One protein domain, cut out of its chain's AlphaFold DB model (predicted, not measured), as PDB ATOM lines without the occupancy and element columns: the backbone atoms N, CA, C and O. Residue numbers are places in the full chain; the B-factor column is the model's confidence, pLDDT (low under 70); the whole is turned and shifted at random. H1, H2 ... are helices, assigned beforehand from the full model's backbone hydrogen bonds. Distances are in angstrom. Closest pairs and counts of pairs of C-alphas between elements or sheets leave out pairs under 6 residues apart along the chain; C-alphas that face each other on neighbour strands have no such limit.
ATOM      1  N   THR A 846     156.862 154.285 141.204       56.38
ATOM      2  CA  THR A 846     157.994 154.353 140.257       56.38
ATOM      3  C   THR A 846     158.106 153.107 139.389       56.38
ATOM      4  O   THR A 846     158.377 153.249 138.206       56.38
ATOM      5  N   GLU A 847     157.861 151.912 139.925       58.88
ATOM      6  CA  GLU A 847     157.942 150.657 139.168       58.88
ATOM      7  C   GLU A 847     156.859 150.560 138.083       58.88
ATOM      8  O   GLU A 847     157.189 150.368 136.919       58.88
ATOM      9  N   ILE A 848     155.590 150.820 138.422       60.69
ATOM     10  CA  ILE A 848     154.470 150.830 137.458       60.69
ATOM     11  C   ILE A 848     154.668 151.929 136.401       60.69
ATOM     12  O   ILE A 848     154.399 151.722 135.215       60.69
ATOM     13  N   LEU A 849     155.175 153.098 136.809       59.72
ATOM     14  CA  LEU A 849     155.547 154.159 135.877       59.72
ATOM     15  C   LEU A 849     156.705 153.717 134.974       59.72
ATOM     16  O   LEU A 849     156.603 153.913 133.773       59.72
ATOM     17  N   MET A 850     157.761 153.083 135.493       57.56
ATOM     18  CA  MET A 850     158.878 152.566 134.688       57.56
ATOM     19  C   MET A 850     158.443 151.450 133.732       57.56
ATOM     20  O   MET A 850     158.851 151.465 132.578       57.56
ATOM     21  N   GLU A 851     157.574 150.534 134.153       63.38
ATOM     22  CA  GLU A 851     157.020 149.491 133.286       63.38
ATOM     23  C   GLU A 851     156.175 150.101 132.152       63.38
ATOM     24  O   GLU A 851     156.290 149.699 130.993       63.38
ATOM     25  N   SER A 852     155.380 151.131 132.464       60.94
ATOM     26  CA  SER A 852     154.618 151.902 131.471       60.94
ATOM     27  C   SER A 852     155.541 152.682 130.526       60.94
ATOM     28  O   SER A 852     155.322 152.692 129.319       60.94
ATOM     29  N   LEU A 853     156.599 153.302 131.060       64.44
ATOM     30  CA  LEU A 853     157.618 154.037 130.305       64.44
ATOM     31  C   LEU A 853     158.375 153.121 129.338       64.44
ATOM     32  O   LEU A 853     158.599 153.516 128.200       64.44
ATOM     33  N   VAL A 854     158.727 151.904 129.760       63.38
ATOM     34  CA  VAL A 854     159.373 150.892 128.908       63.38
ATOM     35  C   VAL A 854     158.434 150.461 127.779       63.38
ATOM     36  O   VAL A 854     158.808 150.569 126.615       63.38
ATOM     37  N   LYS A 855     157.180 150.099 128.089       62.84
ATOM     38  CA  LYS A 855     156.176 149.694 127.081       62.84
ATOM     39  C   LYS A 855     155.799 150.804 126.086       62.84
ATOM     40  O   LYS A 855     155.320 150.503 124.999       62.84
ATOM     41  N   LEU A 856     155.997 152.075 126.448       58.72
ATOM     42  CA  LEU A 856     155.803 153.243 125.573       58.72
ATOM     43  C   LEU A 856     157.090 153.683 124.845       58.72
ATOM     44  O   LEU A 856     157.016 154.465 123.895       58.72
ATOM     45  N   ALA A 857     158.256 153.203 125.286       57.00
ATOM     46  CA  ALA A 857     159.535 153.386 124.606       57.00
ATOM     47  C   ALA A 857     159.759 152.342 123.495       57.00
ATOM     48  O   ALA A 857     160.522 152.611 122.566       57.00
ATOM     49  N   ASP A 858     159.074 151.194 123.555       57.97
ATOM     50  CA  ASP A 858     159.048 150.205 122.476       57.97
ATOM     51  C   ASP A 858     158.495 150.826 121.172       57.97
ATOM     52  O   ASP A 858     157.327 151.228 121.116       57.97
ATOM     53  N   PRO A 859     159.283 150.888 120.078       53.19
ATOM     54  CA  PRO A 859     158.865 151.547 118.834       53.19
ATOM     55  C   PRO A 859     157.756 150.791 118.084       53.19
ATOM     56  O   PRO A 859     157.142 151.347 117.173       53.19
ATOM     57  N   ASP A 860     157.494 149.537 118.458       49.56
ATOM     58  CA  ASP A 860     156.504 148.655 117.836       49.56
ATOM     59  C   ASP A 860     155.135 148.634 118.541       49.56
ATOM     60  O   ASP A 860     154.252 147.883 118.114       49.56
ATOM     61  N   PHE A 861     154.920 149.458 119.578       55.66
ATOM     62  CA  PHE A 861     153.644 149.518 120.300       55.66
ATOM     63  C   PHE A 861     152.491 149.983 119.387       55.66
ATOM     64  O   PHE A 861     152.368 151.157 119.032       55.66
ATOM     65  N   LYS A 862     151.626 149.036 118.998       51.69
ATOM     66  CA  LYS A 862     150.493 149.237 118.080       51.69
ATOM     67  C   LYS A 862     149.179 148.968 118.804       51.69
ATOM     68  O   LYS A 862     148.900 147.835 119.195       51.69
ATOM     69  N   ILE A 863     148.347 149.999 118.933       52.12
ATOM     70  CA  ILE A 863     146.982 149.859 119.449       52.12
ATOM     71  C   ILE A 863     146.109 149.275 118.334       52.12
ATOM     72  O   ILE A 863     145.932 149.887 117.280       52.12
ATOM     73  N   VAL A 864     145.556 148.083 118.561       42.00
ATOM     74  CA  VAL A 864     144.659 147.419 117.607       42.00
ATOM     75  C   VAL A 864     143.250 147.999 117.743       42.00
ATOM     76  O   VAL A 864     142.438 147.508 118.522       42.00
ATOM     77  N   HIS A 865     142.953 149.038 116.961       39.34
ATOM     78  CA  HIS A 865     141.580 149.475 116.691       39.34
ATOM     79  C   HIS A 865     141.085 148.907 115.354       39.34
ATOM     80  O   HIS A 865     141.820 148.875 114.366       39.34
ATOM     81  N   GLU A 866     139.803 148.534 115.297       44.19
ATOM     82  CA  GLU A 866     139.149 147.808 114.186       44.19
ATOM     83  C   GLU A 866     139.155 148.513 112.811       44.19
ATOM     84  O   GLU A 866     138.631 147.973 111.837       44.19
ATOM     85  N   LYS A 867     139.718 149.723 112.702       46.00
ATOM     86  CA  LYS A 867     139.750 150.513 111.460       46.00
ATOM     87  C   LYS A 867     141.086 151.181 111.124       46.00
ATOM     88  O   LYS A 867     141.126 152.012 110.219       46.00
ATOM     89  N   GLY A 868     142.183 150.790 111.777       42.59
ATOM     90  CA  GLY A 868     143.526 151.171 111.329       42.59
ATOM     91  C   GLY A 868     144.619 151.017 112.385       42.59
ATOM     92  O   GLY A 868     144.430 151.366 113.545       42.59
ATOM     93  N   SER A 869     145.796 150.554 111.953       41.72
ATOM     94  CA  SER A 869     147.024 150.556 112.759       41.72
ATOM     95  C   SER A 869     147.616 151.969 112.809       41.72
ATOM     96  O   SER A 869     148.561 152.278 112.082       41.72
ATOM     97  N   ALA A 870     147.060 152.832 113.659       52.62
ATOM     98  CA  ALA A 870     147.659 154.129 113.954       52.62
ATOM     99  C   ALA A 870     148.980 153.935 114.722       52.62
ATOM    100  O   ALA A 870     149.008 153.332 115.795       52.62
ATOM    101  N   THR A 871     150.084 154.436 114.169       54.78
ATOM    102  CA  THR A 871     151.373 154.505 114.868       54.78
ATOM    103  C   THR A 871     151.334 155.629 115.896       54.78
ATOM    104  O   THR A 871     151.043 156.766 115.525       54.78
ATOM    105  N   PHE A 872     151.669 155.333 117.152       58.50
ATOM    106  CA  PHE A 872     151.752 156.332 118.221       58.50
ATOM    107  C   PHE A 872     152.811 157.389 117.868       58.50
ATOM    108  O   PHE A 872     153.999 157.062 117.768       58.50
ATOM    109  N   THR A 873     152.404 158.638 117.620       65.12
ATOM    110  CA  THR A 873     153.353 159.686 117.218       65.12
ATOM    111  C   THR A 873     154.170 160.146 118.425       65.12
ATOM    112  O   THR A 873     153.743 159.995 119.569       65.12
ATOM    113  N   ASP A 874     155.345 160.744 118.210       55.41
ATOM    114  CA  ASP A 874     156.151 161.256 119.331       55.41
ATOM    115  C   ASP A 874     155.438 162.379 120.113       55.41
ATOM    116  O   ASP A 874     155.694 162.563 121.305       55.41
ATOM    117  N   ILE A 875     154.480 163.071 119.479       58.03
ATOM    118  CA  ILE A 875     153.577 164.021 120.142       58.03
ATOM    119  C   ILE A 875     152.675 163.265 121.128       58.03
ATOM    120  O   ILE A 875     152.650 163.607 122.311       58.03
ATOM    121  N   ASP A 876     152.016 162.191 120.687       73.19
ATOM    122  CA  ASP A 876     151.167 161.351 121.545       73.19
ATOM    123  C   ASP A 876     151.971 160.710 122.686       73.19
ATOM    124  O   ASP A 876     151.513 160.690 123.830       73.19
ATOM    125  N   LYS A 877     153.206 160.252 122.417       74.38
ATOM    126  CA  LYS A 877     154.122 159.759 123.462       74.38
ATOM    127  C   LYS A 877     154.347 160.834 124.521       74.38
ATOM    128  O   LYS A 877     154.104 160.573 125.694       74.38
ATOM    129  N   SER A 878     154.755 162.046 124.129       71.62
ATOM    130  CA  SER A 878     154.971 163.151 125.080       71.62
ATOM    131  C   SER A 878     153.723 163.485 125.906       71.62
ATOM    132  O   SER A 878     153.831 163.681 127.116       71.62
ATOM    133  N   LEU A 879     152.535 163.442 125.294       81.44
ATOM    134  CA  LEU A 879     151.263 163.654 125.982       81.44
ATOM    135  C   LEU A 879     150.988 162.566 127.032       81.44
ATOM    136  O   LEU A 879     150.591 162.888 128.152       81.44
ATOM    137  N   VAL A 880     151.238 161.290 126.718       81.25
ATOM    138  CA  VAL A 880     151.083 160.187 127.685       81.25
ATOM    139  C   VAL A 880     152.142 160.250 128.790       81.25
ATOM    140  O   VAL A 880     151.817 160.013 129.952       81.25
ATOM    141  N   LEU A 881     153.385 160.627 128.477       78.81
ATOM    142  CA  LEU A 881     154.447 160.832 129.473       78.81
ATOM    143  C   LEU A 881     154.078 161.928 130.484       78.81
ATOM    144  O   LEU A 881     154.279 161.759 131.691       78.81
ATOM    145  N   ASP A 882     153.520 163.040 130.007       81.81
ATOM    146  CA  ASP A 882     153.088 164.149 130.855       81.81
ATOM    147  C   ASP A 882     151.790 163.825 131.614       81.81
ATOM    148  O   ASP A 882     151.672 164.190 132.786       81.81
ATOM    149  N   LEU A 883     150.869 163.053 131.024       86.19
ATOM    150  CA  LEU A 883     149.694 162.504 131.713       86.19
ATOM    151  C   LEU A 883     150.103 161.567 132.860       86.19
ATOM    152  O   LEU A 883     149.648 161.749 133.987       86.19
ATOM    153  N   LEU A 884     151.007 160.613 132.615       84.06
ATOM    154  CA  LEU A 884     151.539 159.710 133.641       84.06
ATOM    155  C   LEU A 884     152.254 160.486 134.760       84.06
ATOM    156  O   LEU A 884     152.061 160.186 135.941       84.06
ATOM    157  N   ARG A 885     153.017 161.536 134.418       85.62
ATOM    158  CA  ARG A 885     153.640 162.435 135.406       85.62
ATOM    159  C   ARG A 885     152.594 163.208 136.218       85.62
ATOM    160  O   ARG A 885     152.759 163.349 137.429       85.62
ATOM    161  N   ALA A 886     151.520 163.678 135.586       87.44
ATOM    162  CA  ALA A 886     150.428 164.383 136.253       87.44
ATOM    163  C   ALA A 886     149.646 163.464 137.207       87.44
ATOM    164  O   ALA A 886     149.440 163.834 138.363       87.44
ATOM    165  N   VAL A 887     149.285 162.248 136.774       89.31
ATOM    166  CA  VAL A 887     148.624 161.242 137.627       89.31
ATOM    167  C   VAL A 887     149.529 160.842 138.793       89.31
ATOM    168  O   VAL A 887     149.088 160.883 139.938       89.31
ATOM    169  N   GLY A 888     150.816 160.564 138.549       87.62
ATOM    170  CA  GLY A 888     151.793 160.314 139.617       87.62
ATOM    171  C   GLY A 888     151.908 161.482 140.607       87.62
ATOM    172  O   GLY A 888     151.969 161.272 141.818       87.62
ATOM    173  N   GLY A 889     151.850 162.723 140.112       88.62
ATOM    174  CA  GLY A 889     151.787 163.936 140.929       88.62
ATOM    175  C   GLY A 889     150.530 164.024 141.802       88.62
ATOM    176  O   GLY A 889     150.638 164.357 142.982       88.62
ATOM    177  N   VAL A 890     149.353 163.679 141.267       89.56
ATOM    178  CA  VAL A 890     148.091 163.622 142.031       89.56
ATOM    179  C   VAL A 890     148.124 162.495 143.066       89.56
ATOM    180  O   VAL A 890     147.751 162.728 144.212       89.56
ATOM    181  N   CYS A 891     148.647 161.313 142.730       89.12
ATOM    182  CA  CYS A 891     148.840 160.220 143.686       89.12
ATOM    183  C   CYS A 891     149.781 160.621 144.834       89.12
ATOM    184  O   CYS A 891     149.466 160.376 145.997       89.12
ATOM    185  N   ASN A 892     150.883 161.320 144.546       90.44
ATOM    186  CA  ASN A 892     151.773 161.855 145.581       90.44
ATOM    187  C   ASN A 892     151.096 162.947 146.435       90.44
ATOM    188  O   ASN A 892     151.347 163.023 147.637       90.44
ATOM    189  N   GLN A 893     150.201 163.762 145.863       90.12
ATOM    190  CA  GLN A 893     149.377 164.703 146.637       90.12
ATOM    191  C   GLN A 893     148.345 163.983 147.517       90.12
ATOM    192  O   GLN A 893     148.138 164.405 148.651       90.12
ATOM    193  N   ILE A 894     147.744 162.883 147.046       92.69
ATOM    194  CA  ILE A 894     146.854 162.027 147.848       92.69
ATOM    195  C   ILE A 894     147.626 161.429 149.024       92.69
ATOM    196  O   ILE A 894     147.178 161.571 150.156       92.69
ATOM    197  N   LEU A 895     148.803 160.838 148.788       90.25
ATOM    198  CA  LEU A 895     149.656 160.284 149.847       90.25
ATOM    199  C   LEU A 895     150.075 161.359 150.859       90.25
ATOM    200  O   LEU A 895     149.977 161.136 152.064       90.25
ATOM    201  N   LYS A 896     150.463 162.554 150.394       92.31
ATOM    202  CA  LYS A 896     150.808 163.682 151.271       92.31
ATOM    203  C   LYS A 896     149.611 164.177 152.092       92.31
ATOM    204  O   LYS A 896     149.784 164.466 153.271       92.31
ATOM    205  N   ALA A 897     148.420 164.245 151.498       91.06
ATOM    206  CA  ALA A 897     147.185 164.633 152.180       91.06
ATOM    207  C   ALA A 897     146.675 163.551 153.152       91.06
ATOM    208  O   ALA A 897     146.049 163.861 154.162       91.06
ATOM    209  N   GLU A 898     146.944 162.275 152.873       91.12
ATOM    210  CA  GLU A 898     146.635 161.158 153.771       91.12
ATOM    211  C   GLU A 898     147.607 161.153 154.964       91.12
ATOM    212  O   GLU A 898     147.176 161.048 156.110       91.12
ATOM    213  N   MET A 899     148.894 161.428 154.718       89.00
ATOM    214  CA  MET A 899     149.921 161.651 155.742       89.00
ATOM    215  C   MET A 899     149.623 162.880 156.626       89.00
ATOM    216  O   MET A 899     149.731 162.785 157.849       89.00
ATOM    217  N   SER A 900     149.167 164.006 156.060       90.88
ATOM    218  CA  SER A 900     148.702 165.175 156.834       90.88
ATOM    219  C   SER A 900     147.300 165.011 157.442       90.88
ATOM    220  O   SER A 900     146.815 165.918 158.118       90.88
ATOM    221  N   HIS A 901     146.656 163.850 157.254       89.94
ATOM    222  CA  HIS A 901     145.313 163.519 157.748       89.94
ATOM    223  C   HIS A 901     144.197 164.457 157.225       89.94
ATOM    224  O   HIS A 901     143.111 164.566 157.803       89.94
ATOM    225  N   GLU A 902     144.412 165.103 156.077       94.12
ATOM    226  CA  GLU A 902     143.470 166.000 155.408       94.12
ATOM    227  C   GLU A 902     142.389 165.223 154.635       94.12
ATOM    228  O   GLU A 902     142.294 165.261 153.407       94.12
ATOM    229  N   VAL A 903     141.495 164.550 155.370       91.44
ATOM    230  CA  VAL A 903     140.406 163.708 154.824       91.44
ATOM    231  C   VAL A 903     139.555 164.421 153.755       91.44
ATOM    232  O   VAL A 903     139.026 163.772 152.851       91.44
ATOM    233  N   ARG A 904     139.417 165.756 153.816       92.88
ATOM    234  CA  ARG A 904     138.731 166.542 152.770       92.88
ATOM    235  C   ARG A 904     139.555 166.641 151.481       92.88
ATOM    236  O   ARG A 904     138.998 166.407 150.412       92.88
ATOM    237  N   ALA A 905     140.853 166.935 151.572       90.94
ATOM    238  CA  ALA A 905     141.743 167.021 150.414       90.94
ATOM    239  C   ALA A 905     141.890 165.656 149.725       90.94
ATOM    240  O   ALA A 905     141.708 165.568 148.514       90.94
ATOM    241  N   VAL A 906     142.080 164.575 150.495       93.62
ATOM    242  CA  VAL A 906     142.117 163.195 149.973       93.62
ATOM    243  C   VAL A 906     140.850 162.860 149.177       93.62
ATOM    244  O   VAL A 906     140.943 162.328 148.073       93.62
ATOM    245  N   LYS A 907     139.659 163.206 149.692       94.38
ATOM    246  CA  LYS A 907     138.384 162.960 148.994       94.38
ATOM    247  C   LYS A 907     138.240 163.773 147.705       94.38
ATOM    248  O   LYS A 907     137.765 163.228 146.714       94.38
ATOM    249  N   VAL A 908     138.660 165.041 147.697       95.69
ATOM    250  CA  VAL A 908     138.627 165.892 146.493       95.69
ATOM    251  C   VAL A 908     139.618 165.397 145.436       95.69
ATOM    252  O   VAL A 908     139.259 165.310 144.266       95.69
ATOM    253  N   LEU A 909     140.839 165.028 145.833       93.94
ATOM    254  CA  LEU A 909     141.867 164.537 144.911       93.94
ATOM    255  C   LEU A 909     141.509 163.170 144.312       93.94
ATOM    256  O   LEU A 909     141.655 163.000 143.104       93.94
ATOM    257  N   ARG A 910     140.990 162.228 145.116       94.00
ATOM    258  CA  ARG A 910     140.494 160.932 144.613       94.00
ATOM    259  C   ARG A 910     139.325 161.131 143.643       94.00
ATOM    260  O   ARG A 910     139.418 160.674 142.513       94.00
ATOM    261  N   ARG A 911     138.313 161.933 144.011       93.94
ATOM    262  CA  ARG A 911     137.194 162.275 143.114       93.94
ATOM    263  C   ARG A 911     137.667 162.893 141.791       93.94
ATOM    264  O   ARG A 911     137.173 162.507 140.742       93.94
ATOM    265  N   ARG A 912     138.629 163.821 141.825       90.81
ATOM    266  CA  ARG A 912     139.185 164.444 140.611       90.81
ATOM    267  C   ARG A 912     139.938 163.436 139.732       90.81
ATOM    268  O   ARG A 912     139.932 163.576 138.511       90.81
ATOM    269  N   LEU A 913     140.581 162.436 140.338       92.81
ATOM    270  CA  LEU A 913     141.210 161.326 139.622       92.81
ATOM    271  C   LEU A 913     140.134 160.460 138.945       92.81
ATOM    272  O   LEU A 913     140.236 160.228 137.743       92.81
ATOM    273  N   ASP A 914     139.069 160.088 139.661       91.19
ATOM    274  CA  ASP A 914     137.930 159.335 139.111       91.19
ATOM    275  C   ASP A 914     137.228 160.088 137.959       91.19
ATOM    276  O   ASP A 914     136.967 159.505 136.909       91.19
ATOM    277  N   GLU A 915     137.004 161.399 138.100       89.38
ATOM    278  CA  GLU A 915     136.467 162.267 137.036       89.38
ATOM    279  C   GLU A 915     137.412 162.318 135.820       89.38
ATOM    280  O   GLU A 915     136.969 162.197 134.678       89.38
ATOM    281  N   SER A 916     138.732 162.419 136.034       87.81
ATOM    282  CA  SER A 916     139.709 162.371 134.932       87.81
ATOM    283  C   SER A 916     139.768 161.004 134.241       87.81
ATOM    284  O   SER A 916     139.961 160.937 133.029       87.81
ATOM    285  N   ARG A 917     139.534 159.915 134.985       89.38
ATOM    286  CA  ARG A 917     139.426 158.557 134.442       89.38
ATOM    287  C   ARG A 917     138.171 158.409 133.580       89.38
ATOM    288  O   ARG A 917     138.279 157.877 132.484       89.38
ATOM    289  N   GLN A 918     137.018 158.915 134.018       87.44
ATOM    290  CA  GLN A 918     135.778 158.882 133.227       87.44
ATOM    291  C   GLN A 918     135.930 159.616 131.886       87.44
ATOM    292  O   GLN A 918     135.514 159.093 130.853       87.44
ATOM    293  N   LEU A 919     136.607 160.772 131.878       86.44
ATOM    294  CA  LEU A 919     136.930 161.501 130.645       86.44
ATOM    295  C   LEU A 919     137.844 160.698 129.700       86.44
ATOM    296  O   LEU A 919     137.624 160.712 128.491       86.44
ATOM    297  N   LEU A 920     138.838 159.975 130.231       83.19
ATOM    298  CA  LEU A 920     139.729 159.112 129.439       83.19
ATOM    299  C   LEU A 920     139.045 157.822 128.951       83.19
ATOM    300  O   LEU A 920     139.378 157.325 127.880       83.19
ATOM    301  N   GLU A 921     138.069 157.300 129.697       84.25
ATOM    302  CA  GLU A 921     137.246 156.142 129.310       84.25
ATOM    303  C   GLU A 921     136.101 156.507 128.344       84.25
ATOM    304  O   GLU A 921     135.276 155.652 128.020       84.25
ATOM    305  N   GLY A 922     136.014 157.765 127.891       79.56
ATOM    306  CA  GLY A 922     134.951 158.242 126.999       79.56
ATOM    307  C   GLY A 922     133.564 158.315 127.654       79.56
ATOM    308  O   GLY A 922     132.569 158.509 126.962       79.56
ATOM    309  N   GLN A 923     133.482 158.184 128.981       70.81
ATOM    310  CA  GLN A 923     132.248 158.283 129.765       70.81
ATOM    311  C   GLN A 923     131.910 159.754 130.043       70.81
ATOM    312  O   GLN A 923     131.861 160.201 131.189       70.81
ATOM    313  N   THR A 924     131.677 160.527 128.982       60.75
ATOM    314  CA  THR A 924     131.095 161.867 129.102       60.75
ATOM    315  C   THR A 924     129.642 161.744 129.547       60.75
ATOM    316  O   THR A 924     128.802 161.249 128.797       60.75
ATOM    317  N   THR A 925     129.341 162.189 130.764       52.41
ATOM    318  CA  THR A 925     127.965 162.283 131.263       52.41
ATOM    319  C   THR A 925     127.253 163.474 130.620       52.41
ATOM    320  O   THR A 925     127.540 164.617 130.987       52.41
ATOM    321  N   GLU A 926     126.343 163.196 129.684       38.50
ATOM    322  CA  GLU A 926     125.265 164.117 129.273       38.50
ATOM    323  C   GLU A 926     124.176 164.245 130.360       38.50
ATOM    324  O   GLU A 926     123.923 163.245 131.076       38.50
TER     325      GLU A 926
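AT A GLANCE: This is residues 846 to 926 of the 926 residues of an uncharacterized protein of Capronia epimyces CBS 606.96 (UniProt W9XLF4). One long helix, H2, makes the length of a loose, flat model, with H3 folded back along its later part in a helical hairpin and H1 beside its earlier part, away from H3. In the loop between H1 and H2, residues 864 to 869 stick out. The printed part has 81 residues with three named helices, H1, H2, H3, and no named strand: all helix, loose, radius of gyration of the C-alphas 15.8 A, spans 47 by 36 by 17 A.

IN THESE COORDINATES: H2, residues 874 to 899, measures 36.9 A, from C-alpha 874 at (156.151, 161.256, 119.331). H3, residues 903 to 920, measures 25.8 A, ending at (139.729, 159.112, 129.439). H1 is residues 846 to 857, 15.8 A.

HOW THE PARTS SIT: H2 touches H3 with residues 887 to 898 alone; the closest C-alphas, of Ile 894 and Val 906, are 5.3 A apart. This hairpin has a shallow tilt of 21 degrees, opposite ways. H1 and H2, also a hairpin, only just touch, with 3 pairs of C-alphas within 8 A, the closest Leu 856 and Lys 877 at 7.1 A. H1 and H3 are apart. In H1, H2 and H3 every O i to N i+4 pair is within hydrogen-bond range.

THE WHOLE: The printed part has no cut. H1 to H2 is a long link. Residues 846 to 875 and 924 to 926 are under pLDDT 70.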